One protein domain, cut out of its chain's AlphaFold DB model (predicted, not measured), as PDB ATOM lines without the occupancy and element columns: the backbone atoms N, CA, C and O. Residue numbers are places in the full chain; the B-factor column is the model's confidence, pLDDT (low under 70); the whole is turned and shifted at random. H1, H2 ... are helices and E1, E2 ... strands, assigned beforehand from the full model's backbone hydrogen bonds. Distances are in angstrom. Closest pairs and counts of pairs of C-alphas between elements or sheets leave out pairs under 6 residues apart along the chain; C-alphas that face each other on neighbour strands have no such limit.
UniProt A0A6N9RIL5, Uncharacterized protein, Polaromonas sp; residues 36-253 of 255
ATOM      1  N   LEU A  36     143.319 126.154 198.022       89.38
ATOM      2  CA  LEU A  36     142.606 125.153 197.219       89.38
ATOM      3  C   LEU A  36     142.343 125.624 195.780       89.38
ATOM      4  O   LEU A  36     142.301 124.808 194.856       89.38
ATOM      5  N   PHE A  37     142.136 126.927 195.571       90.19
ATOM      6  CA  PHE A  37     141.978 127.486 194.230       90.19
ATOM      7  C   PHE A  37     143.295 127.429 193.448       90.19
ATOM      8  O   PHE A  37     143.311 126.978 192.302       90.19
ATOM      9  N   GLU A  38     144.399 127.814 194.090       91.94
ATOM     10  CA  GLU A  38     145.741 127.735 193.508       91.94
ATOM     11  C   GLU A  38     146.128 126.293 193.161       91.94
ATOM     12  O   GLU A  38     146.652 126.041 192.076       91.94
ATOM     13  N   GLU A  39     145.795 125.323 194.017       91.75
ATOM     14  CA  GLU A  39     146.044 123.903 193.756       91.75
ATOM     15  C   GLU A  39     145.317 123.411 192.494       91.75
ATOM     16  O   GLU A  39     145.915 122.749 191.642       91.75
ATOM     17  N   ARG A  40     144.038 123.770 192.331       88.88
ATOM     18  CA  ARG A  40     143.243 123.391 191.150       88.88
ATOM     19  C   ARG A  40     143.724 124.082 189.880       88.88
ATOM     20  O   ARG A  40     143.770 123.446 188.830       88.88
ATOM     21  N   SER A  41     144.102 125.357 189.970       90.38
ATOM     22  CA  SER A  41     144.693 126.087 188.846       90.38
ATOM     23  C   SER A  41     146.021 125.452 188.420       90.38
ATOM     24  O   SER A  41     146.205 125.179 187.236       90.38
ATOM     25  N   ALA A  42     146.886 125.102 189.376       92.19
ATOM     26  CA  ALA A  42     148.142 124.408 189.103       92.19
ATOM     27  C   ALA A  42     147.925 123.003 188.516       92.19
ATOM     28  O   ALA A  42     148.682 122.574 187.649       92.19
ATOM     29  N   ALA A  43     146.901 122.270 188.962       89.31
ATOM     30  CA  ALA A  43     146.546 120.976 188.380       89.31
ATOM     31  C   ALA A  43     146.069 121.112 186.924       89.31
ATOM     32  O   ALA A  43     146.526 120.361 186.063       89.31
ATOM     33  N   ASN A  44     145.220 122.101 186.640       88.88
ATOM     34  CA  ASN A  44     144.729 122.371 185.290       88.88
ATOM     35  C   ASN A  44     145.858 122.785 184.332       88.88
ATOM     36  O   ASN A  44     145.934 122.271 183.218       88.88
ATOM     37  N   GLU A  45     146.767 123.659 184.773       93.19
ATOM     38  CA  GLU A  45     147.913 124.098 183.966       93.19
ATOM     39  C   GLU A  45     148.855 122.932 183.624       93.19
ATOM     40  O   GLU A  45     149.326 122.803 182.490       93.19
ATOM     41  N   ARG A  46     149.088 122.026 184.586       92.19
ATOM     42  CA  ARG A  46     149.865 120.797 184.355       92.19
ATOM     43  C   ARG A  46     149.191 119.886 183.335       92.19
ATOM     44  O   ARG A  46     149.864 119.380 182.443       92.19
ATOM     45  N   ASP A  47     147.879 119.685 183.438       91.19
ATOM     46  CA  ASP A  47     147.149 118.836 182.493       91.19
ATOM     47  C   ASP A  47     147.112 119.435 181.080       91.19
ATOM     48  O   ASP A  47     147.227 118.693 180.104       91.19
ATOM     49  N   LEU A  48     147.004 120.764 180.957       92.81
ATOM     50  CA  LEU A  48     147.102 121.466 179.677       92.81
ATOM     51  C   LEU A  48     148.499 121.317 179.063       92.81
ATOM     52  O   LEU A  48     148.620 121.019 177.875       92.81
ATOM     53  N   SER A  49     149.545 121.479 179.875       94.88
ATOM     54  CA  SER A  49     150.936 121.311 179.440       94.88
ATOM     55  C   SER A  49     151.197 119.887 178.939       94.88
ATOM     56  O   SER A  49     151.736 119.715 177.849       94.88
ATOM     57  N   LEU A  50     150.720 118.866 179.662       93.12
ATOM     58  CA  LEU A  50     150.792 117.461 179.238       93.12
ATOM     59  C   LEU A  50     150.014 117.203 177.940       93.12
ATOM     60  O   LEU A  50     150.497 116.516 177.037       93.12
ATOM     61  N   ALA A  51     148.805 117.760 177.820       93.94
ATOM     62  CA  ALA A  51     148.011 117.649 176.601       93.94
ATOM     63  C   ALA A  51     148.749 118.278 175.409       93.94
ATOM     64  O   ALA A  51     148.798 117.680 174.338       93.94
ATOM     65  N   ARG A  52     149.386 119.436 175.597       95.69
ATOM     66  CA  ARG A  52     150.183 120.092 174.560       95.69
ATOM     67  C   ARG A  52     151.407 119.266 174.166       95.69
ATOM     68  O   ARG A  52     151.620 119.047 172.979       95.69
ATOM     69  N   GLU A  53     152.171 118.780 175.135       95.81
ATOM     70  CA  GLU A  53     153.369 117.974 174.881       95.81
ATOM     71  C   GLU A  53     153.009 116.681 174.131       95.81
ATOM     72  O   GLU A  53     153.637 116.330 173.134       95.81
ATOM     73  N   SER A  54     151.907 116.024 174.512       94.81
ATOM     74  CA  SER A  54     151.398 114.859 173.778       94.81
ATOM     75  C   SER A  54     150.911 115.198 172.360       94.81
ATOM     76  O   SER A  54     151.120 114.408 171.439       94.81
ATOM     77  N   ALA A  55     150.319 116.376 172.142       96.44
ATOM     78  CA  ALA A  55     149.952 116.841 170.803       96.44
ATOM     79  C   ALA A  55     151.198 117.081 169.933       96.44
ATOM     80  O   ALA A  55     151.209 116.711 168.759       96.44
ATOM     81  N   GLU A  56     152.268 117.642 170.509       96.94
ATOM     82  CA  GLU A  56     153.556 117.821 169.830       96.94
ATOM     83  C   GLU A  56     154.193 116.465 169.486       96.94
ATOM     84  O   GLU A  56     154.693 116.298 168.374       96.94
ATOM     85  N   LEU A  57     154.093 115.458 170.365       96.38
ATOM     86  CA  LEU A  57     154.532 114.091 170.057       96.38
ATOM     87  C   LEU A  57     153.805 113.513 168.837       96.38
ATOM     88  O   LEU A  57     154.466 112.984 167.947       96.38
ATOM     89  N   ALA A  58     152.477 113.641 168.759       96.12
ATOM     90  CA  ALA A  58     151.706 113.179 167.600       96.12
ATOM     91  C   ALA A  58     152.021 113.961 166.317       96.12
ATOM     92  O   ALA A  58     152.083 113.365 165.245       96.12
ATOM     93  N   LEU A  59     152.280 115.266 166.414       96.81
ATOM     94  CA  LEU A  59     152.701 116.079 165.272       96.81
ATOM     95  C   LEU A  59     154.053 115.600 164.726       96.81
ATOM     96  O   LEU A  59     154.194 115.366 163.528       96.81
ATOM     97  N   ARG A  60     155.031 115.372 165.609       95.94
ATOM     98  CA  ARG A  60     156.349 114.830 165.237       95.94
ATOM     99  C   ARG A  60     156.281 113.391 164.735       95.94
ATOM    100  O   ARG A  60     157.157 112.963 163.986       95.94
ATOM    101  N   ASP A  61     155.298 112.625 165.184       95.06
ATOM    102  CA  ASP A  61     155.041 111.273 164.693       95.06
ATOM    103  C   ASP A  61     154.494 111.293 163.266       95.06
ATOM    104  O   ASP A  61     154.988 110.562 162.415       95.06
ATOM    105  N   ALA A  62     153.552 112.193 162.983       94.62
ATOM    106  CA  ALA A  62     153.000 112.393 161.648       94.62
ATOM    107  C   ALA A  62     154.068 112.839 160.635       94.62
ATOM    108  O   ALA A  62     154.106 112.333 159.519       94.62
ATOM    109  N   GLU A  63     154.973 113.748 161.022       94.56
ATOM    110  CA  GLU A  63     156.110 114.143 160.174       94.56
ATOM    111  C   GLU A  63     156.994 112.934 159.823       94.56
ATOM    112  O   GLU A  63     157.394 112.760 158.673       94.56
ATOM    113  N   ARG A  64     157.271 112.064 160.802       93.00
ATOM    114  CA  ARG A  64     158.050 110.836 160.586       93.00
ATOM    115  C   ARG A  64     157.313 109.818 159.717       93.00
ATOM    116  O   ARG A  64     157.946 109.211 158.860       93.00
ATOM    117  N   ASP A  65     156.006 109.663 159.909       90.94
ATOM    118  CA  ASP A  65     155.142 108.816 159.080       90.94
ATOM    119  C   ASP A  65     155.197 109.250 157.607       90.94
ATOM    120  O   ASP A  65     155.519 108.429 156.746       90.94
ATOM    121  N   ILE A  66     155.032 110.554 157.334       90.06
ATOM    122  CA  ILE A  66     155.172 111.134 155.985       90.06
ATOM    123  C   ILE A  66     156.561 110.839 155.410       90.06
ATOM    124  O   ILE A  66     156.684 110.413 154.265       90.06
ATOM    125  N   LEU A  67     157.619 111.030 156.199       90.38
ATOM    126  CA  LEU A  67     158.992 110.780 155.756       90.38
ATOM    127  C   LEU A  67     159.353 109.289 155.647       90.38
ATOM    128  O   LEU A  67     160.454 108.980 155.201       90.38
ATOM    129  N   GLY A  68     158.482 108.364 156.059       88.62
ATOM    130  CA  GLY A  68     158.789 106.933 156.090       88.62
ATOM    131  C   GLY A  68     159.876 106.548 157.091       88.62
ATOM    132  O   GLY A  68     160.584 105.557 156.895       88.62
ATOM    133  N   ILE A  69     160.007 107.316 158.172       90.00
ATOM    134  CA  ILE A  69     161.023 107.140 159.208       90.00
ATOM    135  C   ILE A  69     160.368 106.604 160.488       90.00
ATOM    136  O   ILE A  69     159.271 106.996 160.882       90.00
ATOM    137  N   ARG A  70     161.057 105.692 161.165       89.94
ATOM    138  CA  ARG A  70     160.676 105.149 162.469       89.94
ATOM    139  C   ARG A  70     161.019 106.116 163.599       89.94
ATOM    140  O   ARG A  70     161.776 107.069 163.437       89.94
ATOM    141  N   PHE A  71     160.528 105.833 164.800       89.81
ATOM    142  CA  PHE A  71     160.891 106.604 165.992       89.81
ATOM    143  C   PHE A  71     162.413 106.671 166.250       89.81
ATOM    144  O   PHE A  71     162.908 107.698 166.710       89.81
ATOM    145  N   ASP A  72     163.160 105.618 165.902       89.56
ATOM    146  CA  ASP A  72     164.626 105.528 166.031       89.56
ATOM    147  C   ASP A  72     165.412 106.281 164.934       89.56
ATOM    148  O   ASP A  72     166.644 106.265 164.931       89.56
ATOM    149  N   GLY A  73     164.723 106.949 164.004       89.19
ATOM    150  CA  GLY A  73     165.350 107.700 162.915       89.19
ATOM    151  C   GLY A  73     165.767 106.849 161.712       89.19
ATOM    152  O   GLY A  73     166.275 107.401 160.739       89.19
ATOM    153  N   GLN A  74     165.551 105.530 161.740       88.94
ATOM    154  CA  GLN A  74     165.797 104.664 160.587       88.94
ATOM    155  C   GLN A  74     164.599 104.663 159.636       88.94
ATOM    156  O   GLN A  74     163.451 104.763 160.065       88.94
ATOM    157  N   PHE A  75     164.846 104.499 158.338       88.00
ATOM    158  CA  PHE A  75     163.761 104.320 157.374       88.00
ATOM    159  C   PHE A  75     163.020 102.996 157.598       88.00
ATOM    160  O   PHE A  75     163.598 101.992 158.027       88.00
ATOM    161  N   CYS A  76     161.733 102.971 157.259       77.50
ATOM    162  CA  CYS A  76     160.897 101.771 157.276       77.50
ATOM    163  C   CYS A  76     161.192 100.842 156.087       77.50
ATOM    164  O   CYS A  76     160.306 100.521 155.302       77.50
ATOM    165  N   ALA A  77     162.446 100.398 155.975       69.94
ATOM    166  CA  ALA A  77     162.949  99.571 154.878       69.94
ATOM    167  C   ALA A  77     162.700  98.061 155.057       69.94
ATOM    168  O   ALA A  77     162.826  97.298 154.103       69.94
ATOM    169  N   ALA A  78     162.411  97.602 156.283       64.12
ATOM    170  CA  ALA A  78     162.286  96.178 156.604       64.12
ATOM    171  C   ALA A  78     161.359  95.901 157.803       64.12
ATOM    172  O   ALA A  78     161.038  96.792 158.598       64.12
ATOM    173  N   GLY A  79     160.970  94.630 157.954       64.38
ATOM    174  CA  GLY A  79     160.166  94.124 159.071       64.38
ATOM    175  C   GLY A  79     158.703  94.567 159.021       64.38
ATOM    176  O   GLY A  79     158.189  94.926 157.965       64.38
ATOM    177  N   LEU A  80     158.037  94.571 160.181       61.97
ATOM    178  CA  LEU A  80     156.637  94.997 160.292       61.97
ATOM    179  C   LEU A  80     156.434  96.434 159.794       61.97
ATOM    180  O   LEU A  80     155.405  96.696 159.185       61.97
ATOM    181  N   CYS A  81     157.423  97.334 159.963       64.69
ATOM    182  CA  CYS A  81     157.274  98.715 159.497       64.69
ATOM    183  C   CYS A  81     157.133  98.821 157.979       64.69
ATOM    184  O   CYS A  81     156.360  99.656 157.538       64.69
ATOM    185  N   ALA A  82     157.801  97.989 157.174       65.25
ATOM    186  CA  ALA A  82     157.711  98.062 155.709       65.25
ATOM    187  C   ALA A  82     156.295  97.780 155.166       65.25
ATOM    188  O   ALA A  82     155.973  98.200 154.062       65.25
ATOM    189  N   LEU A  83     155.449  97.118 155.962       68.00
ATOM    190  CA  LEU A  83     154.053  96.810 155.635       68.00
ATOM    191  C   LEU A  83     153.064  97.853 156.173       68.00
ATOM    192  O   LEU A  83     151.879  97.776 155.881       68.00
ATOM    193  N   LEU A  84     153.532  98.814 156.977       74.19
ATOM    194  CA  LEU A  84     152.654  99.762 157.663       74.19
ATOM    195  C   LEU A  84     152.048 100.819 156.729       74.19
ATOM    196  O   LEU A  84     151.059 101.429 157.104       74.19
ATOM    197  N   ARG A  85     152.609 101.040 155.534       81.25
ATOM    198  CA  ARG A  85     152.021 101.871 154.467       81.25
ATOM    199  C   ARG A  85     152.262 101.196 153.111       81.25
ATOM    200  O   ARG A  85     153.292 100.527 152.982       81.25
ATOM    201  N   PRO A  86     151.398 101.387 152.098       77.25
ATOM    202  CA  PRO A  86     151.614 100.831 150.763       77.25
ATOM    203  C   PRO A  86     152.944 101.246 150.143       77.25
ATOM    204  O   PRO A  86     153.436 102.357 150.363       77.25
ATOM    205  N   ALA A  87     153.500 100.363 149.316       76.00
ATOM    206  CA  ALA A  87     154.691 100.668 148.535       76.00
ATOM    207  C   ALA A  87     154.465 101.918 147.662       76.00
ATOM    208  O   ALA A  87     153.388 102.103 147.103       76.00
ATOM    209  N   GLY A  88     155.477 102.784 147.564       75.44
ATOM    210  CA  GLY A  88     155.409 104.014 146.764       75.44
ATOM    211  C   GLY A  88     154.696 105.200 147.426       75.44
ATOM    212  O   GLY A  88     154.652 106.274 146.831       75.44
ATOM    213  N   THR A  89     154.184 105.049 148.657       78.00
ATOM    214  CA  THR A  89     153.528 106.149 149.401       78.00
ATOM    215  C   THR A  89     154.469 106.950 150.302       78.00
ATOM    216  O   THR A  89     154.134 108.054 150.726       78.00
ATOM    217  N   ARG A  90     155.662 106.419 150.574       82.19
ATOM    218  CA  ARG A  90     156.723 107.050 151.368       82.19
ATOM    219  C   ARG A  90     158.082 106.470 150.964       82.19
ATOM    220  O   ARG A  90     158.112 105.322 150.509       82.19
ATOM    221  N   PRO A  91     159.193 107.190 151.173       85.31
ATOM    222  CA  PRO A  91     160.508 106.660 150.849       85.31
ATOM    223  C   PRO A  91     160.904 105.543 151.821       85.31
ATOM    224  O   PRO A  91     160.693 105.649 153.032       85.31
ATOM    225  N   VAL A  92     161.517 104.477 151.306       84.56
ATOM    226  CA  VAL A  92     161.973 103.342 152.124       84.56
ATOM    227  C   VAL A  92     163.463 103.396 152.453       84.56
ATOM    228  O   VAL A  92     163.945 102.599 153.252       84.56
ATOM    229  N   ASN A  93     164.220 104.323 151.865       87.06
ATOM    230  CA  ASN A  93     165.638 104.527 152.156       87.06
ATOM    231  C   ASN A  93     166.087 105.965 151.833       87.06
ATOM    232  O   ASN A  93     165.357 106.738 151.215       87.06
ATOM    233  N   ALA A  94     167.317 106.311 152.225       86.69
ATOM    234  CA  ALA A  94     167.865 107.657 152.055       86.69
ATOM    235  C   ALA A  94     168.044 108.082 150.584       86.69
ATOM    236  O   ALA A  94     167.873 109.259 150.271       86.69
ATOM    237  N   ALA A  95     168.383 107.148 149.689       86.81
ATOM    238  CA  ALA A  95     168.566 107.451 148.271       86.81
ATOM    239  C   ALA A  95     167.226 107.794 147.608       86.81
ATOM    240  O   ALA A  95     167.135 108.771 146.872       86.81
ATOM    241  N   GLU A  96     166.178 107.037 147.931       84.69
ATOM    242  CA  GLU A  96     164.820 107.322 147.483       84.69
ATOM    243  C   GLU A  96     164.304 108.629 148.089       84.69
ATOM    244  O   GLU A  96     163.809 109.477 147.355       84.69
ATOM    245  N   ALA A  97     164.489 108.851 149.396       84.88
ATOM    246  CA  ALA A  97     164.039 110.065 150.083       84.88
ATOM    247  C   ALA A  97     164.582 111.361 149.460       84.88
ATOM    248  O   ALA A  97     163.889 112.377 149.473       84.88
ATOM    249  N   ALA A  98     165.792 111.323 148.888       83.31
ATOM    250  CA  ALA A  98     166.404 112.472 148.225       83.31
ATOM    251  C   ALA A  98     165.627 112.933 146.982       83.31
ATOM    252  O   ALA A  98     165.613 114.122 146.672       83.31
ATOM    253  N   THR A  99     164.979 112.006 146.274       81.94
ATOM    254  CA  THR A  99     164.277 112.294 145.016       81.94
ATOM    255  C   THR A  99     162.762 112.124 145.105       81.94
ATOM    256  O   THR A  99     162.052 112.689 144.274       81.94
ATOM    257  N   PHE A 100     162.254 111.405 146.110       81.19
ATOM    258  CA  PHE A 100     160.848 111.003 146.241       81.19
ATOM    259  C   PHE A 100     159.872 112.183 146.160       81.19
ATOM    260  O   PHE A 100     158.846 112.091 145.496       81.19
ATOM    261  N   TRP A 101     160.219 113.310 146.788       79.81
ATOM    262  CA  TRP A 101     159.378 114.514 146.841       79.81
ATOM    263  C   TRP A 101     159.755 115.585 145.805       79.81
ATOM    264  O   TRP A 101     159.169 116.662 145.774       79.81
ATOM    265  N   SER A 102     160.768 115.313 144.977       76.19
ATOM    266  CA  SER A 102     161.323 116.281 144.019       76.19
ATOM    267  C   SER A 102     160.686 116.204 142.628       76.19
ATOM    268  O   SER A 102     160.720 117.178 141.878       76.19
ATOM    269  N   ALA A 103     160.092 115.061 142.291       70.50
ATOM    270  CA  ALA A 103     159.401 114.823 141.031       70.50
ATOM    271  C   ALA A 103     157.910 114.586 141.281       70.50
ATOM    272  O   ALA A 103     157.505 114.211 142.382       70.50
ATOM    273  N   ARG A 104     157.085 114.782 140.243       65.81
ATOM    274  CA  ARG A 104     155.681 114.376 140.297       65.81
ATOM    275  C   ARG A 104     155.645 112.870 140.538       65.81
ATOM    276  O   ARG A 104     156.122 112.104 139.706       65.81
ATOM    277  N   ASN A 105     155.114 112.461 141.681       65.06
ATOM    278  CA  ASN A 105     154.893 111.059 141.974       65.06
ATOM    279  C   ASN A 105     153.459 110.723 141.535       65.06
ATOM    280  O   ASN A 105     152.484 111.144 142.152       65.06
ATOM    281  N   ASP A 106     153.333 110.017 140.410       62.44
ATOM    282  CA  ASP A 106     152.037 109.682 139.810       62.44
ATOM    283  C   ASP A 106     151.209 108.728 140.693       62.44
ATOM    284  O   ASP A 106     149.988 108.682 140.544       62.44
ATOM    285  N   ALA A 107     151.827 108.064 141.684       62.72
ATOM    286  CA  ALA A 107     151.117 107.329 142.733       62.72
ATOM    287  C   ALA A 107     150.324 108.253 143.677       62.72
ATOM    288  O   ALA A 107     149.487 107.775 144.432       62.72
ATOM    289  N   LEU A 108     150.523 109.578 143.651       59.62
ATOM    290  CA  LEU A 108     149.641 110.525 144.354       59.62
ATOM    291  C   LEU A 108     148.286 110.706 143.680       59.62
ATOM    292  O   LEU A 108     147.319 111.062 144.347       59.62
ATOM    293  N   THR A 109     148.237 110.503 142.368       54.06
ATOM    294  CA  THR A 109     147.043 110.706 141.540       54.06
ATOM    295  C   THR A 109     146.541 109.406 140.921       54.06
ATOM    296  O   THR A 109     145.630 109.448 140.096       54.06
ATOM    297  N   ASP A 110     147.136 108.266 141.288       63.09
ATOM    298  CA  ASP A 110     146.700 106.951 140.835       63.09
ATOM    299  C   ASP A 110     145.236 106.735 141.256       63.09
ATOM    300  O   ASP A 110     144.936 106.767 142.451       63.09
ATOM    301  N   PRO A 111     144.304 106.520 140.311       55.88
ATOM    302  CA  PRO A 111     142.907 106.256 140.636       55.88
ATOM    303  C   PRO A 111     142.688 104.913 141.356       55.88
ATOM    304  O   PRO A 111     141.573 104.664 141.813       55.88
ATOM    305  N   ILE A 112     143.708 104.046 141.448       53.22
ATOM    306  CA  ILE A 112     143.617 102.709 142.050       53.22
ATOM    307  C   ILE A 112     144.235 102.667 143.463       53.22
ATOM    308  O   ILE A 112     143.633 102.073 144.356       53.22
ATOM    309  N   THR A 113     145.391 103.302 143.702       61.91
ATOM    310  CA  THR A 113     146.087 103.314 145.011       61.91
ATOM    311  C   THR A 113     146.757 104.658 145.358       61.91
ATOM    312  O   THR A 113     147.976 104.717 145.533       61.91
ATOM    313  N   PRO A 114     146.000 105.764 145.493       67.19
ATOM    314  CA  PRO A 114     146.600 107.063 145.762       67.19
ATOM    315  C   PRO A 114     147.201 107.142 147.177       67.19
ATOM    316  O   PRO A 114     146.652 106.574 148.124       67.19
ATOM    317  N   ILE A 115     148.289 107.912 147.349       70.75
ATOM    318  CA  ILE A 115     148.891 108.215 148.673       70.75
ATOM    319  C   ILE A 115     147.845 108.770 149.652       70.75
ATOM    320  O   ILE A 115     147.873 108.475 150.849       70.75
ATOM    321  N   ALA A 116     146.932 109.588 149.134       76.19
ATOM    322  CA  ALA A 116     145.866 110.216 149.886       76.19
ATOM    323  C   ALA A 116     144.519 109.862 149.258       76.19
ATOM    324  O   ALA A 116     144.302 110.065 148.066       76.19
ATOM    325  N   LEU A 117     143.604 109.356 150.073       75.25
ATOM    326  CA  LEU A 117     142.262 108.971 149.641       75.25
ATOM    327  C   LEU A 117     141.266 110.026 150.107       75.25
ATOM    328  O   LEU A 117     141.458 110.633 151.160       75.25
ATOM    329  N   GLN A 118     140.181 110.239 149.360       73.12
ATOM    330  CA  GLN A 118     139.142 111.187 149.783       73.12
ATOM    331  C   GLN A 118     138.564 110.804 151.153       73.12
ATOM    332  O   GLN A 118     138.409 111.664 152.010       73.12
ATOM    333  N   ASP A 119     138.320 109.512 151.397       69.12
ATOM    334  CA  ASP A 119     137.824 108.971 152.670       69.12
ATOM    335  C   ASP A 119     138.933 108.635 153.685       69.12
ATOM    336  O   ASP A 119     138.658 108.071 154.747       69.12
ATOM    337  N   GLY A 120     140.191 108.947 153.355       73.94
ATOM    338  CA  GLY A 120     141.357 108.575 154.149       73.94
ATOM    339  C   GLY A 120     141.520 107.068 154.336       73.94
ATOM    340  O   GLY A 120     142.055 106.665 155.368       73.94
ATOM    341  N   GLY A 121     141.021 106.249 153.402       74.12
ATOM    342  CA  GLY A 121     141.155 104.791 153.399       74.12
ATOM    343  C   GLY A 121     140.284 104.076 154.424       74.12
ATOM    344  O   GLY A 121     140.612 102.968 154.848       74.12
ATOM    345  N   LEU A 122     139.178 104.690 154.852       70.88
ATOM    346  CA  LEU A 122     138.311 104.181 155.917       70.88
ATOM    347  C   LEU A 122     137.829 102.736 155.685       70.88
ATOM    348  O   LEU A 122     137.721 101.966 156.641       70.88
ATOM    349  N   SER A 123     137.568 102.359 154.433       71.69
ATOM    350  CA  SER A 123     137.135 101.006 154.045       71.69
ATOM    351  C   SER A 123     138.285 100.013 153.820       71.69
ATOM    352  O   SER A 123     138.046  98.818 153.650       71.69
ATOM    353  N   LEU A 124     139.529 100.487 153.858       76.19
ATOM    354  CA  LEU A 124     140.724  99.703 153.569       76.19
ATOM    355  C   LEU A 124     141.388  99.175 154.846       76.19
ATOM    356  O   LEU A 124     140.975  99.481 155.975       76.19
ATOM    357  N   THR A 125     142.428  98.362 154.662       79.50
ATOM    358  CA  THR A 125     143.286  97.882 155.746       79.50
ATOM    359  C   THR A 125     143.929  99.057 156.499       79.50
ATOM    360  O   THR A 125     144.072 100.146 155.938       79.50
ATOM    361  N   PRO A 126     144.289  98.893 157.787       76.56
ATOM    362  CA  PRO A 126     144.861  99.972 158.591       76.56
ATOM    363  C   PRO A 126     146.091 100.644 157.972       76.56
ATOM    364  O   PRO A 126     146.250 101.847 158.165       76.56
ATOM    365  N   GLU A 127     146.908  99.918 157.197       76.81
ATOM    366  CA  GLU A 127     148.049 100.501 156.473       76.81
ATOM    367  C   GLU A 127     147.671 101.597 155.462       76.81
ATOM    368  O   GLU A 127     148.471 102.481 155.163       76.81
ATOM    369  N   ASN A 128     146.428 101.589 154.979       77.00
ATOM    370  CA  ASN A 128     145.935 102.530 153.975       77.00
ATOM    371  C   ASN A 128     145.214 103.732 154.596       77.00
ATOM    372  O   ASN A 128     144.629 104.537 153.872       77.00
ATOM    373  N   ARG A 129     145.201 103.849 155.932       79.50
ATOM    374  CA  ARG A 129     144.376 104.836 156.635       79.50
ATOM    375  C   ARG A 129     145.120 106.112 157.008       79.50
ATOM    376  O   ARG A 129     146.277 106.092 157.412       79.50
ATOM    377  N   GLY A 130     144.382 107.222 156.992       77.56
ATOM    378  CA  GLY A 130     144.720 108.444 157.725       77.56
ATOM    379  C   GLY A 130     145.536 109.500 156.971       77.56
ATOM    380  O   GLY A 130     146.034 110.437 157.602       77.56
ATOM    381  N   VAL A 131     145.616 109.393 155.641       83.56
ATOM    382  CA  VAL A 131     146.022 110.499 154.757       83.56
ATOM    383  C   VAL A 131     144.852 110.848 153.846       83.56
ATOM    384  O   VAL A 131     144.359 109.998 153.106       83.56
ATOM    385  N   TYR A 132     144.416 112.099 153.912       81.56
ATOM    386  CA  TYR A 132     143.248 112.604 153.206       81.56
ATOM    387  C   TYR A 132     143.649 113.433 152.008       81.56
ATOM    388  O   TYR A 132     144.412 114.389 152.146       81.56
ATOM    389  N   ALA A 133     143.092 113.101 150.849       77.69
ATOM    390  CA  ALA A 133     143.112 114.010 149.719       77.69
ATOM    391  C   ALA A 133     142.109 115.126 149.995       77.69
ATOM    392  O   ALA A 133     140.961 114.871 150.374       77.69
ATOM    393  N   VAL A 134     142.536 116.369 149.820       69.50
ATOM    394  CA  VAL A 134     141.631 117.504 149.952       69.50
ATOM    395  C   VAL A 134     140.816 117.598 148.673       69.50
ATOM    396  O   VAL A 134     141.303 118.050 147.645       69.50
ATOM    397  N   ASP A 135     139.557 117.177 148.731       62.16
ATOM    398  CA  ASP A 135     138.636 117.404 147.625       62.16
ATOM    399  C   ASP A 135     138.092 118.836 147.679       62.16
ATOM    400  O   ASP A 135     137.157 119.134 148.425       62.16
ATOM    401  N   MET A 136     138.675 119.712 146.853       55.38
ATOM    402  CA  MET A 136     138.231 121.097 146.672       55.38
ATOM    403  C   MET A 136     136.876 121.236 145.944       55.38
ATOM    404  O   MET A 136     136.310 122.329 145.902       55.38
ATOM    405  N   THR A 137     136.351 120.145 145.367       51.97
ATOM    406  CA  THR A 137     135.175 120.146 144.479       51.97
ATOM    407  C   THR A 137     133.848 119.886 145.183       51.97
ATOM    408  O   THR A 137     132.795 120.061 144.573       51.97
ATOM    409  N   GLY A 138     133.868 119.583 146.482       50.56
ATOM    410  CA  GLY A 138     132.668 119.633 147.308       50.56
ATOM    411  C   GLY A 138     131.954 118.319 147.579       50.56
ATOM    412  O   GLY A 138     130.748 118.346 147.840       50.56
ATOM    413  N   SER A 139     132.672 117.195 147.522       52.06
ATOM    414  CA  SER A 139     132.123 115.878 147.837       52.06
ATOM    415  C   SER A 139     132.677 115.278 149.137       52.06
ATOM    416  O   SER A 139     131.913 114.640 149.857       52.06
ATOM    417  N   ALA A 140     133.924 115.543 149.539       50.53
ATOM    418  CA  ALA A 140     134.457 115.065 150.824       50.53
ATOM    419  C   ALA A 140     133.972 115.892 152.037       50.53
ATOM    420  O   ALA A 140     133.546 117.040 151.898       50.53
ATOM    421  N   CYS A 141     134.059 115.307 153.244       52.22
ATOM    422  CA  CYS A 141     133.830 115.960 154.543       52.22
ATOM    423  C   CYS A 141     134.358 117.408 154.550       52.22
ATOM    424  O   CYS A 141     135.540 117.648 154.781       52.22
ATOM    425  N   GLY A 142     133.461 118.374 154.343       49.50
ATOM    426  CA  GLY A 142     133.795 119.779 154.496       49.50
ATOM    427  C   GLY A 142     134.133 120.565 153.232       49.50
ATOM    428  O   GLY A 142     134.655 121.659 153.363       49.50
ATOM    429  N   ILE A 143     133.718 120.160 152.038       48.25
ATOM    430  CA  ILE A 143     133.342 121.161 151.029       48.25
ATOM    431  C   ILE A 143     131.959 120.783 150.536       48.25
ATOM    432  O   ILE A 143     131.708 119.633 150.215       48.25
ATOM    433  N   ASN A 144     131.029 121.728 150.540       44.38
ATOM    434  CA  ASN A 144     129.739 121.543 149.902       44.38
ATOM    435  C   ASN A 144     129.772 122.339 148.596       44.38
ATOM    436  O   ASN A 144     129.782 123.573 148.624       44.38
ATOM    437  N   ALA A 145     129.789 121.624 147.468       44.59
ATOM    438  CA  ALA A 145     129.798 122.211 146.125       44.59
ATOM    439  C   ALA A 145     128.624 123.185 145.887       44.59
ATOM    440  O   ALA A 145     128.706 124.071 145.042       44.59
ATOM    441  N   VAL A 146     127.533 123.024 146.646       42.91
ATOM    442  CA  VAL A 146     126.264 123.752 146.516       42.91
ATOM    443  C   VAL A 146     126.214 125.007 147.397       42.91
ATOM    444  O   VAL A 146     125.550 125.971 147.029       42.91
ATOM    445  N   THR A 147     126.905 125.039 148.546       48.88
ATOM    446  CA  THR A 147     126.851 126.185 149.485       48.88
ATOM    447  C   THR A 147     128.125 127.025 149.541       48.88
ATOM    448  O   THR A 147     128.106 128.098 150.138       48.88
ATOM    449  N   GLY A 148     129.235 126.566 148.949       48.47
ATOM    450  CA  GLY A 148     130.503 127.308 148.916       48.47
ATOM    451  C   GLY A 148     131.208 127.441 150.275       48.47
ATOM    452  O   GLY A 148     132.205 128.153 150.380       48.47
ATOM    453  N   ILE A 149     130.715 126.766 151.321       44.66
ATOM    454  CA  ILE A 149     131.318 126.781 152.658       44.66
ATOM    455  C   ILE A 149     132.203 125.543 152.809       44.66
ATOM    456  O   ILE A 149     131.708 124.418 152.914       44.66
ATOM    457  N   ALA A 150     133.517 125.767 152.842       54.50
ATOM    458  CA  ALA A 150     134.502 124.748 153.162       54.50
ATOM    459  C   ALA A 150     134.711 124.669 154.686       54.50
ATOM    460  O   ALA A 150     135.141 125.639 155.312       54.50
ATOM    461  N   ARG A 151     134.410 123.525 155.304       61.09
ATOM    462  CA  ARG A 151     134.844 123.186 156.663       61.09
ATOM    463  C   ARG A 151     136.098 122.319 156.561       61.09
ATOM    464  O   ARG A 151     136.158 121.433 155.725       61.09
ATOM    465  N   PRO A 152     137.109 122.508 157.406       70.00
ATOM    466  CA  PRO A 152     138.261 121.622 157.357       70.00
ATOM    467  C   PRO A 152     137.890 120.205 157.839       70.00
ATOM    468  O   PRO A 152     137.099 120.067 158.782       70.00
ATOM    469  N   LEU A 153     138.482 119.164 157.233       75.06
ATOM    470  CA  LEU A 153     138.202 117.744 157.523       75.06
ATOM    471  C   LEU A 153     138.349 117.418 159.014       75.06
ATOM    472  O   LEU A 153     137.530 116.699 159.589       75.06
ATOM    473  N   TRP A 154     139.341 118.026 159.671       78.00
ATOM    474  CA  TRP A 154     139.605 117.836 161.097       78.00
ATOM    475  C   TRP A 154     138.433 118.214 162.011       78.00
ATOM    476  O   TRP A 154     138.350 117.718 163.135       78.00
ATOM    477  N   SER A 155     137.502 119.055 161.546       73.62
ATOM    478  CA  SER A 155     136.316 119.435 162.323       73.62
ATOM    479  C   SER A 155     135.290 118.302 162.468       73.62
ATOM    480  O   SER A 155     134.461 118.359 163.374       73.62
ATOM    481  N   GLY A 156     135.353 117.276 161.609       69.94
ATOM    482  CA  GLY A 156     134.523 116.064 161.665       69.94
ATOM    483  C   GLY A 156     135.249 114.833 162.221       69.94
ATOM    484  O   GLY A 156     134.695 113.735 162.225       69.94
ATOM    485  N   ALA A 157     136.492 114.989 162.675       76.31
ATOM    486  CA  ALA A 157     137.320 113.884 163.132       76.31
ATOM    487  C   ALA A 157     136.832 113.268 164.438       76.31
ATOM    488  O   ALA A 157     136.510 113.980 165.395       76.31
ATOM    489  N   ASN A 158     136.887 111.936 164.526       77.12
ATOM    490  CA  ASN A 158     136.828 111.294 165.829       77.12
ATOM    491  C   ASN A 158     138.226 111.247 166.458       77.12
ATOM    492  O   ASN A 158     139.033 110.358 166.187       77.12
ATOM    493  N   TRP A 159     138.487 112.192 167.356       84.12
ATOM    494  CA  TRP A 159     139.695 112.211 168.175       84.12
ATOM    495  C   TRP A 159     139.631 111.240 169.357       84.12
ATOM    496  O   TRP A 159     140.620 111.118 170.061       84.12
ATOM    497  N   GLY A 160     138.493 110.571 169.587       74.50
ATOM    498  CA  GLY A 160     138.116 109.666 170.685       74.50
ATOM    499  C   GLY A 160     138.518 108.191 170.526       74.50
ATOM    500  O   GLY A 160     138.787 107.498 171.512       74.50
ATOM    501  N   SER A 161     138.657 107.703 169.299       65.56
ATOM    502  CA  SER A 161     139.026 106.310 169.014       65.56
ATOM    503  C   SER A 161     139.444 106.140 167.549       65.56
ATOM    504  O   SER A 161     139.272 107.046 166.740       65.56
ATOM    505  N   ASN A 162     139.979 104.962 167.199       55.34
ATOM    506  CA  ASN A 162     140.214 104.556 165.799       55.34
ATOM    507  C   ASN A 162     138.905 104.263 165.041       55.34
ATOM    508  O   ASN A 162     138.933 103.981 163.847       55.34
ATOM    509  N   THR A 163     137.770 104.248 165.742       52.34
ATOM    510  CA  THR A 163     136.461 103.896 165.197       52.34
ATOM    511  C   THR A 163     135.691 105.160 164.867       52.34
ATOM    512  O   THR A 163     135.710 106.117 165.626       52.34
ATOM    513  N   ALA A 164     135.014 105.195 163.729       52.81
ATOM    514  CA  ALA A 164     134.255 106.362 163.324       52.81
ATOM    515  C   ALA A 164     133.087 106.652 164.294       52.81
ATOM    516  O   ALA A 164     132.284 105.756 164.536       52.81
ATOM    517  N   SER A 165     132.964 107.869 164.848       50.19
ATOM    518  CA  SER A 165     131.833 108.223 165.735       50.19
ATOM    519  C   SER A 165     131.089 109.527 165.416       50.19
ATOM    520  O   SER A 165     130.018 109.727 165.979       50.19
ATOM    521  N   ASN A 166     131.598 110.401 164.538       53.12
ATOM    522  CA  ASN A 166     130.928 111.651 164.149       53.12
ATOM    523  C   ASN A 166     130.725 111.726 162.627       53.12
ATOM    524  O   ASN A 166     131.708 111.864 161.903       53.12
ATOM    525  N   PRO A 167     129.486 111.632 162.117       51.97
ATOM    526  CA  PRO A 167     129.233 111.656 160.681       51.97
ATOM    527  C   PRO A 167     129.502 113.048 160.096       51.97
ATOM    528  O   PRO A 167     129.040 114.060 160.626       51.97
ATOM    529  N   CYS A 168     130.204 113.101 158.965       52.44
ATOM    530  CA  CYS A 168     130.106 114.239 158.059       52.44
ATOM    531  C   CYS A 168     128.955 114.022 157.079       52.44
ATOM    532  O   CYS A 168     128.630 112.889 156.733       52.44
ATOM    533  N   ASN A 169     128.392 115.111 156.561       50.38
ATOM    534  CA  ASN A 169     127.437 115.060 155.458       50.38
ATOM    535  C   ASN A 169     128.195 115.332 154.136       50.38
ATOM    536  O   ASN A 169     128.333 116.487 153.738       50.38
ATOM    537  N   GLY A 170     128.763 114.280 153.529       51.38
ATOM    538  CA  GLY A 170     129.509 114.250 152.249       51.38
ATOM    539  C   GLY A 170     129.549 112.817 151.669       51.38
ATOM    540  O   GLY A 170     128.864 111.946 152.202       51.38
ATOM    541  N   THR A 171     130.340 112.520 150.623       47.62
ATOM    542  CA  THR A 171     130.584 111.139 150.118       47.62
ATOM    543  C   THR A 171     131.135 110.224 151.210       47.62
ATOM    544  O   THR A 171     130.851 109.028 151.233       47.62
ATOM    545  N   ILE A 172     131.846 110.806 152.175       47.81
ATOM    546  CA  ILE A 172     132.213 110.165 153.433       47.81
ATOM    547  C   ILE A 172     131.019 110.302 154.390       47.81
ATOM    548  O   ILE A 172     130.910 111.252 155.161       47.81
ATOM    549  N   THR A 173     130.100 109.342 154.328       49.94
ATOM    550  CA  THR A 173     128.924 109.245 155.220       49.94
ATOM    551  C   THR A 173     129.270 108.713 156.620       49.94
ATOM    552  O   THR A 173     128.395 108.474 157.451       49.94
ATOM    553  N   GLN A 174     130.560 108.514 156.893       53.59
ATOM    554  CA  GLN A 174     131.115 107.950 158.119       53.59
ATOM    555  C   GLN A 174     132.173 108.900 158.700       53.59
ATOM    556  O   GLN A 174     132.613 109.837 158.040       53.59
ATOM    557  N   ALA A 175     132.555 108.718 159.962       59.56
ATOM    558  CA  ALA A 175     133.501 109.637 160.594       59.56
ATOM    559  C   ALA A 175     134.908 109.527 160.007       59.56
ATOM    560  O   ALA A 175     135.367 108.431 159.702       59.56
ATOM    561  N   VAL A 176     135.598 110.666 159.965       69.44
ATOM    562  CA  VAL A 176     136.984 110.817 159.503       69.44
ATOM    563  C   VAL A 176     137.920 110.040 160.452       69.44
ATOM    564  O   VAL A 176     138.062 110.452 161.615       69.44
ATOM    565  N   PRO A 177     138.526 108.906 160.031       74.62
ATOM    566  CA  PRO A 177     139.475 108.168 160.862       74.62
ATOM    567  C   PRO A 177     140.705 109.001 161.256       74.62
ATOM    568  O   PRO A 177     141.270 109.761 160.470       74.62
ATOM    569  N   THR A 178     141.157 108.823 162.495       84.75
ATOM    570  CA  THR A 178     142.394 109.423 163.011       84.75
ATOM    571  C   THR A 178     143.412 108.339 163.328       84.75
ATOM    572  O   THR A 178     143.055 107.213 163.688       84.75
ATOM    573  N   ILE A 179     144.687 108.689 163.216       88.50
ATOM    574  CA  ILE A 179     145.815 107.800 163.456       88.50
ATOM    575  C   ILE A 179     146.259 107.965 164.903       88.50
ATOM    576  O   ILE A 179     146.422 109.083 165.391       88.50
ATOM    577  N   GLN A 180     146.454 106.855 165.607       91.62
ATOM    578  CA  GLN A 180     147.060 106.878 166.932       91.62
ATOM    579  C   GLN A 180     148.581 107.007 166.829       91.62
ATOM    580  O   GLN A 180     149.199 106.362 165.982       91.62
ATOM    581  N   TYR A 181     149.186 107.777 167.730       92.75
ATOM    582  CA  TYR A 181     150.637 107.848 167.891       92.75
ATOM    583  C   TYR A 181     151.299 106.463 167.888       92.75
ATOM    584  O   TYR A 181     150.827 105.540 168.558       92.75
ATOM    585  N   GLY A 182     152.378 106.330 167.118       90.31
ATOM    586  CA  GLY A 182     153.172 105.111 167.000       90.31
ATOM    587  C   GLY A 182     152.649 104.086 165.994       90.31
ATOM    588  O   GLY A 182     153.369 103.134 165.706       90.31
ATOM    589  N   THR A 183     151.454 104.280 165.414       88.69
ATOM    590  CA  THR A 183     150.849 103.312 164.472       88.69
ATOM    591  C   THR A 183     151.756 103.025 163.275       88.69
ATOM    592  O   THR A 183     151.935 101.863 162.929       88.69
ATOM    593  N   PHE A 184     152.354 104.059 162.669       87.50
ATOM    594  CA  PHE A 184     153.150 103.933 161.434       87.50
ATOM    595  C   PHE A 184     154.666 104.082 161.627       87.50
ATOM    596  O   PHE A 184     155.444 103.710 160.748       87.50
ATOM    597  N   THR A 185     155.092 104.592 162.782       89.19
ATOM    598  CA  THR A 185     156.497 104.885 163.124       89.19
ATOM    599  C   THR A 185     157.082 103.905 164.144       89.19
ATOM    600  O   THR A 185     158.285 103.942 164.417       89.19
ATOM    601  N   ASN A 186     156.237 103.043 164.725       89.12
ATOM    602  CA  ASN A 186     156.565 102.156 165.841       89.12
ATOM    603  C   ASN A 186     157.092 102.908 167.080       89.12
ATOM    604  O   ASN A 186     157.972 102.425 167.796       89.12
ATOM    605  N   ALA A 187     156.591 104.125 167.309       90.75
ATOM    606  CA  ALA A 187     156.914 104.890 168.501       90.75
ATOM    607  C   ALA A 187     156.355 104.220 169.774       90.75
ATOM    608  O   ALA A 187     155.276 103.619 169.739       90.75
ATOM    609  N   PRO A 188     157.068 104.304 170.912       90.88
ATOM    610  CA  PRO A 188     156.676 103.609 172.130       90.88
ATOM    611  C   PRO A 188     155.388 104.197 172.717       90.88
ATOM    612  O   PRO A 188     155.339 105.351 173.130       90.88
ATOM    613  N   VAL A 189     154.348 103.368 172.816       89.56
ATOM    614  CA  VAL A 189     153.052 103.743 173.413       89.56
ATOM    615  C   VAL A 189     152.935 103.368 174.894       89.56
ATOM    616  O   VAL A 189     151.872 103.511 175.491       89.56
ATOM    617  N   THR A 190     154.018 102.886 175.508       90.81
ATOM    618  CA  THR A 190     154.032 102.341 176.878       90.81
ATOM    619  C   THR A 190     153.728 103.375 177.956       90.81
ATOM    620  O   THR A 190     153.339 103.002 179.054       90.81
ATOM    621  N   SER A 191     153.887 104.668 177.671       88.31
ATOM    622  CA  SER A 191     153.510 105.760 178.576       88.31
ATOM    623  C   SER A 191     152.015 106.092 178.543       88.31
ATOM    624  O   SER A 191     151.551 106.852 179.392       88.31
ATOM    625  N   PHE A 192     151.258 105.540 177.590       90.25
ATOM    626  CA  PHE A 192     149.854 105.866 177.354       90.25
ATOM    627  C   PHE A 192     148.929 104.689 177.677       90.25
ATOM    628  O   PHE A 192     149.321 103.520 177.655       90.25
ATOM    629  N   ALA A 193     147.663 104.989 177.951       85.00
ATOM    630  CA  ALA A 193     146.637 103.968 178.123       85.00
ATOM    631  C   ALA A 193     146.346 103.234 176.790       85.00
ATOM    632  O   ALA A 193     146.365 103.857 175.727       85.00
ATOM    633  N   PRO A 194     146.039 101.922 176.798       84.12
ATOM    634  CA  PRO A 194     145.894 101.054 177.967       84.12
ATOM    635  C   PRO A 194     147.206 100.409 178.446       84.12
ATOM    636  O   PRO A 194     147.182  99.698 179.445       84.12
ATOM    637  N   ALA A 195     148.338 100.627 177.764       84.81
ATOM    638  CA  ALA A 195     149.620 100.021 178.138       84.81
ATOM    639  C   ALA A 195     150.097 100.469 179.534       84.81
ATOM    640  O   ALA A 195     150.727  99.695 180.250       84.81
ATOM    641  N   ASN A 196     149.739 101.690 179.935       85.19
ATOM    642  CA  ASN A 196     149.886 102.205 181.290       85.19
ATOM    643  C   ASN A 196     148.525 102.680 181.819       85.19
ATOM    644  O   ASN A 196     147.927 103.598 181.258       85.19
ATOM    645  N   ALA A 197     148.048 102.081 182.914       83.25
ATOM    646  CA  ALA A 197     146.757 102.407 183.527       83.25
ATOM    647  C   ALA A 197     146.704 103.826 184.124       83.25
ATOM    648  O   ALA A 197     145.629 104.406 184.246       83.25
ATOM    649  N   GLN A 198     147.858 104.387 184.489       83.88
ATOM    650  CA  GLN A 198     148.019 105.767 184.949       83.88
ATOM    651  C   GLN A 198     148.376 106.725 183.801       83.88
ATOM    652  O   GLN A 198     148.481 107.935 184.017       83.88
ATOM    653  N   GLY A 199     148.595 106.191 182.595       83.69
ATOM    654  CA  GLY A 199     148.916 106.960 181.401       83.69
ATOM    655  C   GLY A 199     147.708 107.733 180.885       83.69
ATOM    656  O   GLY A 199     146.563 107.296 181.016       83.69
ATOM    657  N   SER A 200     147.959 108.884 180.259       87.88
ATOM    658  CA  SER A 200     146.907 109.581 179.527       87.88
ATOM    659  C   SER A 200     146.537 108.808 178.264       87.88
ATOM    660  O   SER A 200     147.207 107.863 177.829       87.88
ATOM    661  N   ARG A 201     145.425 109.208 177.660       89.44
ATOM    662  CA  ARG A 201     144.990 108.660 176.385       89.44
ATOM    663  C   ARG A 201     146.027 108.988 175.294       89.44
ATOM    664  O   ARG A 201     146.494 110.126 175.250       89.44
ATOM    665  N   PRO A 202     146.386 108.035 174.415       91.38
ATOM    666  CA  PRO A 202     147.427 108.257 173.425       91.38
ATOM    667  C   PRO A 202     147.018 109.379 172.466       91.38
ATOM    668  O   PRO A 202     145.852 109.422 172.043       91.38
ATOM    669  N   PRO A 203     147.955 110.274 172.114       94.25
ATOM    670  CA  PRO A 203     147.670 111.365 171.209       94.25
ATOM    671  C   PRO A 203     147.436 110.829 169.793       94.25
ATOM    672  O   PRO A 203     147.783 109.690 169.453       94.25
ATOM    673  N   ARG A 204     146.779 111.643 168.974       92.94
ATOM    674  CA  ARG A 204     146.300 111.263 167.645       92.94
ATOM    675  C   ARG A 204     146.608 112.333 166.628       92.94
ATOM    676  O   ARG A 204     146.704 113.502 166.979       92.94
ATOM    677  N   TYR A 205     146.694 111.945 165.367       93.62
ATOM    678  CA  TYR A 205     146.848 112.881 164.267       93.62
ATOM    679  C   TYR A 205     146.038 112.465 163.043       93.62
ATOM    680  O   TYR A 205     145.545 111.343 162.934       93.62
ATOM    681  N   MET A 206     145.896 113.403 162.119       88.94
ATOM    682  CA  MET A 206     145.501 113.153 160.742       88.94
ATOM    683  C   MET A 206     146.375 113.981 159.813       88.94
ATOM    684  O   MET A 206     146.882 115.037 160.209       88.94
ATOM    685  N   ILE A 207     146.510 113.512 158.579       89.88
ATOM    686  CA  ILE A 207     147.296 114.171 157.547       89.88
ATOM    687  C   ILE A 207     146.353 114.531 156.406       89.88
ATOM    688  O   ILE A 207     145.714 113.657 155.833       89.88
ATOM    689  N   GLU A 208     146.262 115.808 156.070       87.00
ATOM    690  CA  GLU A 208     145.575 116.282 154.868       87.00
ATOM    691  C   GLU A 208     146.626 116.679 153.837       87.00
ATOM    692  O   GLU A 208     147.585 117.371 154.167       87.00
ATOM    693  N   MET A 209     146.459 116.250 152.596       85.38
ATOM    694  CA  MET A 209     147.412 116.465 151.519       85.38
ATOM    695  C   MET A 209     146.848 117.449 150.494       85.38
ATOM    696  O   MET A 209     145.692 117.338 150.089       85.38
ATOM    697  N   PHE A 210     147.691 118.384 150.065       81.62
ATOM    698  CA  PHE A 210     147.383 119.421 149.091       81.62
ATOM    699  C   PHE A 210     148.420 119.388 147.975       81.62
ATOM    700  O   PHE A 210     149.631 119.467 148.220       81.62
ATOM    701  N   THR A 211     147.936 119.322 146.743       78.38
ATOM    702  CA  THR A 211     148.755 119.525 145.552       78.38
ATOM    703  C   THR A 211     148.828 121.019 145.195       78.38
ATOM    704  O   THR A 211     148.015 121.823 145.665       78.38
ATOM    705  N   PRO A 212     149.788 121.446 144.361       76.94
ATOM    706  CA  PRO A 212     149.864 122.834 143.901       76.94
ATOM    707  C   PRO A 212     148.633 123.279 143.107       76.94
ATOM    708  O   PRO A 212     148.260 124.453 143.188       76.94
ATOM    709  N   ASP A 213     147.982 122.342 142.411       75.75
ATOM    710  CA  ASP A 213     146.729 122.574 141.690       75.75
ATOM    711  C   ASP A 213     145.582 122.871 142.665       75.75
ATOM    712  O   ASP A 213     144.860 123.855 142.478       75.75
ATOM    713  N   ASP A 214     145.485 122.119 143.768       75.06
ATOM    714  CA  ASP A 214     144.512 122.381 144.842       75.06
ATOM    715  C   ASP A 214     144.719 123.779 145.445       75.06
ATOM    716  O   ASP A 214     143.772 124.507 145.747       75.06
ATOM    717  N   LEU A 215     145.975 124.206 145.574       76.81
ATOM    718  CA  LEU A 215     146.339 125.516 146.119       76.81
ATOM    719  C   LEU A 215     146.319 126.653 145.081       76.81
ATOM    720  O   LEU A 215     146.620 127.797 145.432       76.81
ATOM    721  N   LYS A 216     145.958 126.376 143.820       77.12
ATOM    722  CA  LYS A 216     145.937 127.347 142.706       77.12
ATOM    723  C   LYS A 216     147.267 128.096 142.529       77.12
ATOM    724  O   LYS A 216     147.290 129.286 142.187       77.12
ATOM    725  N   ILE A 217     148.387 127.421 142.779       74.75
ATOM    726  CA  ILE A 217     149.726 128.005 142.668       74.75
ATOM    727  C   ILE A 217     150.109 128.076 141.182       74.75
ATOM    728  O   ILE A 217     150.141 127.073 140.485       74.75
ATOM    729  N   ARG A 218     150.414 129.283 140.679       63.47
ATOM    730  CA  ARG A 218     150.561 129.592 139.235       63.47
ATOM    731  C   ARG A 218     151.825 129.038 138.552       63.47
ATOM    732  O   ARG A 218     152.113 129.422 137.424       63.47
ATOM    733  N   ASN A 219     152.594 128.184 139.218       63.44
ATOM    734  CA  ASN A 219     153.815 127.593 138.676       63.44
ATOM    735  C   ASN A 219     153.736 126.077 138.870       63.44
ATOM    736  O   ASN A 219     153.378 125.645 139.966       63.44
ATOM    737  N   THR A 220     154.045 125.289 137.834       59.47
ATOM    738  CA  THR A 220     153.991 123.816 137.860       59.47
ATOM    739  C   THR A 220     155.088 123.275 138.774       59.47
ATOM    740  O   THR A 220     156.158 122.863 138.331       59.47
ATOM    741  N   SER A 221     154.848 123.363 140.076       67.06
ATOM    742  CA  SER A 221     155.653 122.745 141.117       67.06
ATOM    743  C   SER A 221     155.178 121.308 141.311       67.06
ATOM    744  O   SER A 221     153.984 121.042 141.237       67.06
ATOM    745  N   ALA A 222     156.096 120.386 141.590       70.56
ATOM    746  CA  ALA A 222     155.758 119.039 142.053       70.56
ATOM    747  C   ALA A 222     155.690 118.946 143.592       70.56
ATOM    748  O   ALA A 222     155.496 117.861 144.132       70.56
ATOM    749  N   LYS A 223     155.869 120.073 144.304       77.44
ATOM    750  CA  LYS A 223     155.858 120.111 145.774       77.44
ATOM    751  C   LYS A 223     154.494 119.723 146.327       77.44
ATOM    752  O   LYS A 223     153.474 120.217 145.858       77.44
ATOM    753  N   ILE A 224     154.498 118.915 147.378       80.44
ATOM    754  CA  ILE A 224     153.294 118.464 148.069       80.44
ATOM    755  C   ILE A 224     153.280 119.085 149.457       80.44
ATOM    756  O   ILE A 224     154.282 119.058 150.171       80.44
ATOM    757  N   PHE A 225     152.134 119.635 149.839       86.50
ATOM    758  CA  PHE A 225     151.946 120.210 151.161       86.50
ATOM    759  C   PHE A 225     151.056 119.299 151.985       86.50
ATOM    760  O   PHE A 225     149.996 118.863 151.541       86.50
ATOM    761  N   PHE A 226     151.464 119.060 153.218       89.50
ATOM    762  CA  PHE A 226     150.703 118.311 154.194       89.50
ATOM    763  C   PHE A 226     150.260 119.248 155.299       89.50
ATOM    764  O   PHE A 226     151.062 119.993 155.852       89.50
ATOM    765  N   ARG A 227     148.984 119.207 155.656       91.19
ATOM    766  CA  ARG A 227     148.473 119.817 156.873       91.19
ATOM    767  C   ARG A 227     148.271 118.717 157.889       91.19
ATOM    768  O   ARG A 227     147.426 117.841 157.721       91.19
ATOM    769  N   ILE A 228     149.066 118.767 158.939       94.25
ATOM    770  CA  ILE A 228     148.994 117.827 160.042       94.25
ATOM    771  C   ILE A 228     148.113 118.471 161.098       94.25
ATOM    772  O   ILE A 228     148.386 119.586 161.540       94.25
ATOM    773  N   THR A 229     147.059 117.770 161.506       93.50
ATOM    774  CA  THR A 229     146.279 118.147 162.688       93.50
ATOM    775  C   THR A 229     146.492 117.081 163.744       93.50
ATOM    776  O   THR A 229     146.214 115.910 163.492       93.50
ATOM    777  N   ALA A 230     146.995 117.472 164.909       95.50
ATOM    778  CA  ALA A 230     147.308 116.576 166.012       95.50
ATOM    779  C   ALA A 230     146.526 116.973 167.264       95.50
ATOM    780  O   ALA A 230     146.396 118.156 167.568       95.50
ATOM    781  N   VAL A 231     146.022 115.989 168.003       93.75
ATOM    782  CA  VAL A 231     145.343 116.181 169.283       93.75
ATOM    783  C   VAL A 231     146.045 115.373 170.358       93.75
ATOM    784  O   VAL A 231     146.220 114.160 170.234       93.75
ATOM    785  N   GLY A 232     146.416 116.064 171.426       93.75
ATOM    786  CA  GLY A 232     146.935 115.475 172.647       93.75
ATOM    787  C   GLY A 232     145.913 115.512 173.772       93.75
ATOM    788  O   GLY A 232     145.026 116.369 173.788       93.75
ATOM    789  N   PHE A 233     146.034 114.575 174.710       91.88
ATOM    790  CA  PHE A 233     145.102 114.410 175.822       91.88
ATOM    791  C   PHE A 233     145.833 114.513 177.157       91.88
ATOM    792  O   PHE A 233     146.849 113.853 177.389       91.88
ATOM    793  N   GLY A 234     145.274 115.327 178.047       89.75
ATOM    794  CA  GLY A 234     145.652 115.386 179.449       89.75
ATOM    795  C   GLY A 234     145.180 114.145 180.207       89.75
ATOM    796  O   GLY A 234     144.533 113.245 179.665       89.75
ATOM    797  N   ARG A 235     145.524 114.086 181.491       84.75
ATOM    798  CA  ARG A 235     145.272 112.920 182.349       84.75
ATOM    799  C   ARG A 235     143.865 112.903 182.948       84.75
ATOM    800  O   ARG A 235     143.327 111.831 183.206       84.75
ATOM    801  N   THR A 236     143.277 114.073 183.177       74.50
ATOM    802  CA  THR A 236     141.993 114.196 183.872       74.50
ATOM    803  C   THR A 236     140.830 114.136 182.881       74.50
ATOM    804  O   THR A 236     140.770 114.916 181.931       74.50
ATOM    805  N   ALA A 237     139.896 113.209 183.111       66.69
ATOM    806  CA  ALA A 237     138.606 113.166 182.430       66.69
ATOM    807  C   ALA A 237     137.569 113.938 183.260       66.69
ATOM    808  O   ALA A 237     137.354 113.638 184.432       66.69
ATOM    809  N   GLY A 238     136.943 114.948 182.661       61.03
ATOM    810  CA  GLY A 238     135.821 115.687 183.232       61.03
ATOM    811  C   GLY A 238     134.513 114.888 183.225       61.03
ATOM    812  O   GLY A 238     134.466 113.709 182.856       61.03
ATOM    813  N   SER A 239     133.414 115.540 183.617       50.97
ATOM    814  CA  SER A 239     132.074 114.944 183.545       50.97
ATOM    815  C   SER A 239     131.745 114.523 182.107       50.97
ATOM    816  O   SER A 239     132.030 115.238 181.149       50.97
ATOM    817  N   GLY A 240     131.191 113.320 181.939       57.84
ATOM    818  CA  GLY A 240     130.928 112.758 180.608       57.84
ATOM    819  C   GLY A 240     132.169 112.243 179.866       57.84
ATOM    820  O   GLY A 240     132.109 112.085 178.651       57.84
ATOM    821  N   ASN A 241     133.275 111.963 180.570       62.00
ATOM    822  CA  ASN A 241     134.530 111.447 179.996       62.00
ATOM    823  C   ASN A 241     135.255 112.449 179.066       62.00
ATOM    824  O   ASN A 241     136.062 112.060 178.220       62.00
ATOM    825  N   ALA A 242     134.966 113.748 179.208       62.78
ATOM    826  CA  ALA A 242     135.607 114.809 178.437       62.78
ATOM    827  C   ALA A 242     137.019 115.084 178.975       62.78
ATOM    828  O   ALA A 242     137.185 115.693 180.027       62.78
ATOM    829  N   LEU A 243     138.044 114.609 178.274       76.50
ATOM    830  CA  LEU A 243     139.445 114.842 178.634       76.50
ATOM    831  C   LEU A 243     139.873 116.274 178.286       76.50
ATOM    832  O   LEU A 243     139.471 116.803 177.243       76.50
ATOM    833  N   THR A 244     140.762 116.864 179.093       88.12
ATOM    834  CA  THR A 244     141.545 118.030 178.652       88.12
ATOM    835  C   THR A 244     142.242 117.658 177.349       88.12
ATOM    836  O   THR A 244     142.936 116.643 177.289       88.12
ATOM    837  N   SER A 245     142.039 118.439 176.294       90.31
ATOM    838  CA  SER A 245     142.643 118.169 174.992       90.31
ATOM    839  C   SER A 245     143.178 119.442 174.363       90.31
ATOM    840  O   SER A 245     142.629 120.526 174.553       90.31
ATOM    841  N   VAL A 246     144.282 119.296 173.636       93.88
ATOM    842  CA  VAL A 246     144.932 120.380 172.902       93.88
ATOM    843  C   VAL A 246     145.073 119.944 171.460       93.88
ATOM    844  O   VAL A 246     145.632 118.883 171.190       93.88
ATOM    845  N   THR A 247     144.589 120.782 170.548       93.69
ATOM    846  CA  THR A 247     144.743 120.588 169.107       93.69
ATOM    847  C   THR A 247     145.855 121.488 168.593       93.69
ATOM    848  O   THR A 247     145.827 122.699 168.811       93.69
ATOM    849  N   LEU A 248     146.818 120.902 167.891       96.25
ATOM    850  CA  LEU A 248     147.876 121.600 167.175       96.25
ATOM    851  C   LEU A 248     147.730 121.355 165.680       96.25
ATOM    852  O   LEU A 248     147.270 120.297 165.247       96.25
ATOM    853  N   GLN A 249     148.148 122.339 164.894       94.62
ATOM    854  CA  GLN A 249     148.128 122.253 163.447       94.62
ATOM    855  C   GLN A 249     149.447 122.769 162.882       94.62
ATOM    856  O   GLN A 249     149.919 123.834 163.283       94.62
ATOM    857  N   SER A 250     150.035 122.025 161.952       95.44
ATOM    858  CA  SER A 250     151.218 122.449 161.204       95.44
ATOM    859  C   SER A 250     151.049 122.180 159.717       95.44
ATOM    860  O   SER A 250     150.277 121.318 159.299       95.44
ATOM    861  N   VAL A 251     151.780 122.952 158.916       93.06
ATOM    862  CA  VAL A 251     151.981 122.666 157.499       93.06
ATOM    863  C   VAL A 251     153.394 122.126 157.337       93.06
ATOM    864  O   VAL A 251     154.349 122.733 157.818       93.06
ATOM    865  N   PHE A 252     153.510 120.987 156.673       92.44
ATOM    866  CA  PHE A 252     154.744 120.261 156.439       92.44
ATOM    867  C   PHE A 252     154.909 120.008 154.938       92.44
ATOM    868  O   PHE A 252     153.974 119.580 154.272       92.44
ATOM    869  N   SER A 253     156.094 120.281 154.401       88.44
ATOM    870  CA  SER A 253     156.477 119.946 153.026       88.44
ATOM    871  C   SER A 253     157.817 119.229 153.105       88.44
ATOM    872  O   SER A 253     158.794 119.849 153.534       88.44
TER     873      SER A 253
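AT A GLANCE: This is residues 36 to 253 of the 255 residues of an uncharacterized protein of Polaromonas sp (UniProt A0A6N9RIL5). The domain has little regular structure: long helix H1 covers one face of a four-stranded sheet, its residues 36 to 42 stick out, and long loops make much of the rest. Of 218 printed residues, 80 are in the four named helices and four named strands, mixed in class. The whole is compact, with radius of gyration of the C-alphas 18.2 A and spans of 60 by 46 by 31 A.

IN THESE COORDINATES: H1, residues 36 to 66, runs 45.3 A from C-alpha 36 at (142.606, 125.153, 197.219). H2 is residues 79 to 83, H3 94 to 100, E1 131 to 133, H4 153 to 156, E2 204 to 210, E3 225 to 237 and E4 243 to 252, ending at C-alpha 252, (154.744, 120.261, 156.439).

HOW THE PARTS SIT: H1 is on the mixed sheet, order E1 E2 E3 E4; its closest C-alphas to E3, Ala 55 and Gly 232, are 3.8 A apart. E2, E3 and E4 form a meander, antiparallel neighbours in turn; N 206 and O 229, and N 230 and O 248, are 2.9 A apart. H4 only grazes the sheet; H2 and H3 are not on it. Every O i to N i+4 pair in H1 is within hydrogen-bond range.

THE WHOLE: The printed part has no cut; 64 residues are under pLDDT 70.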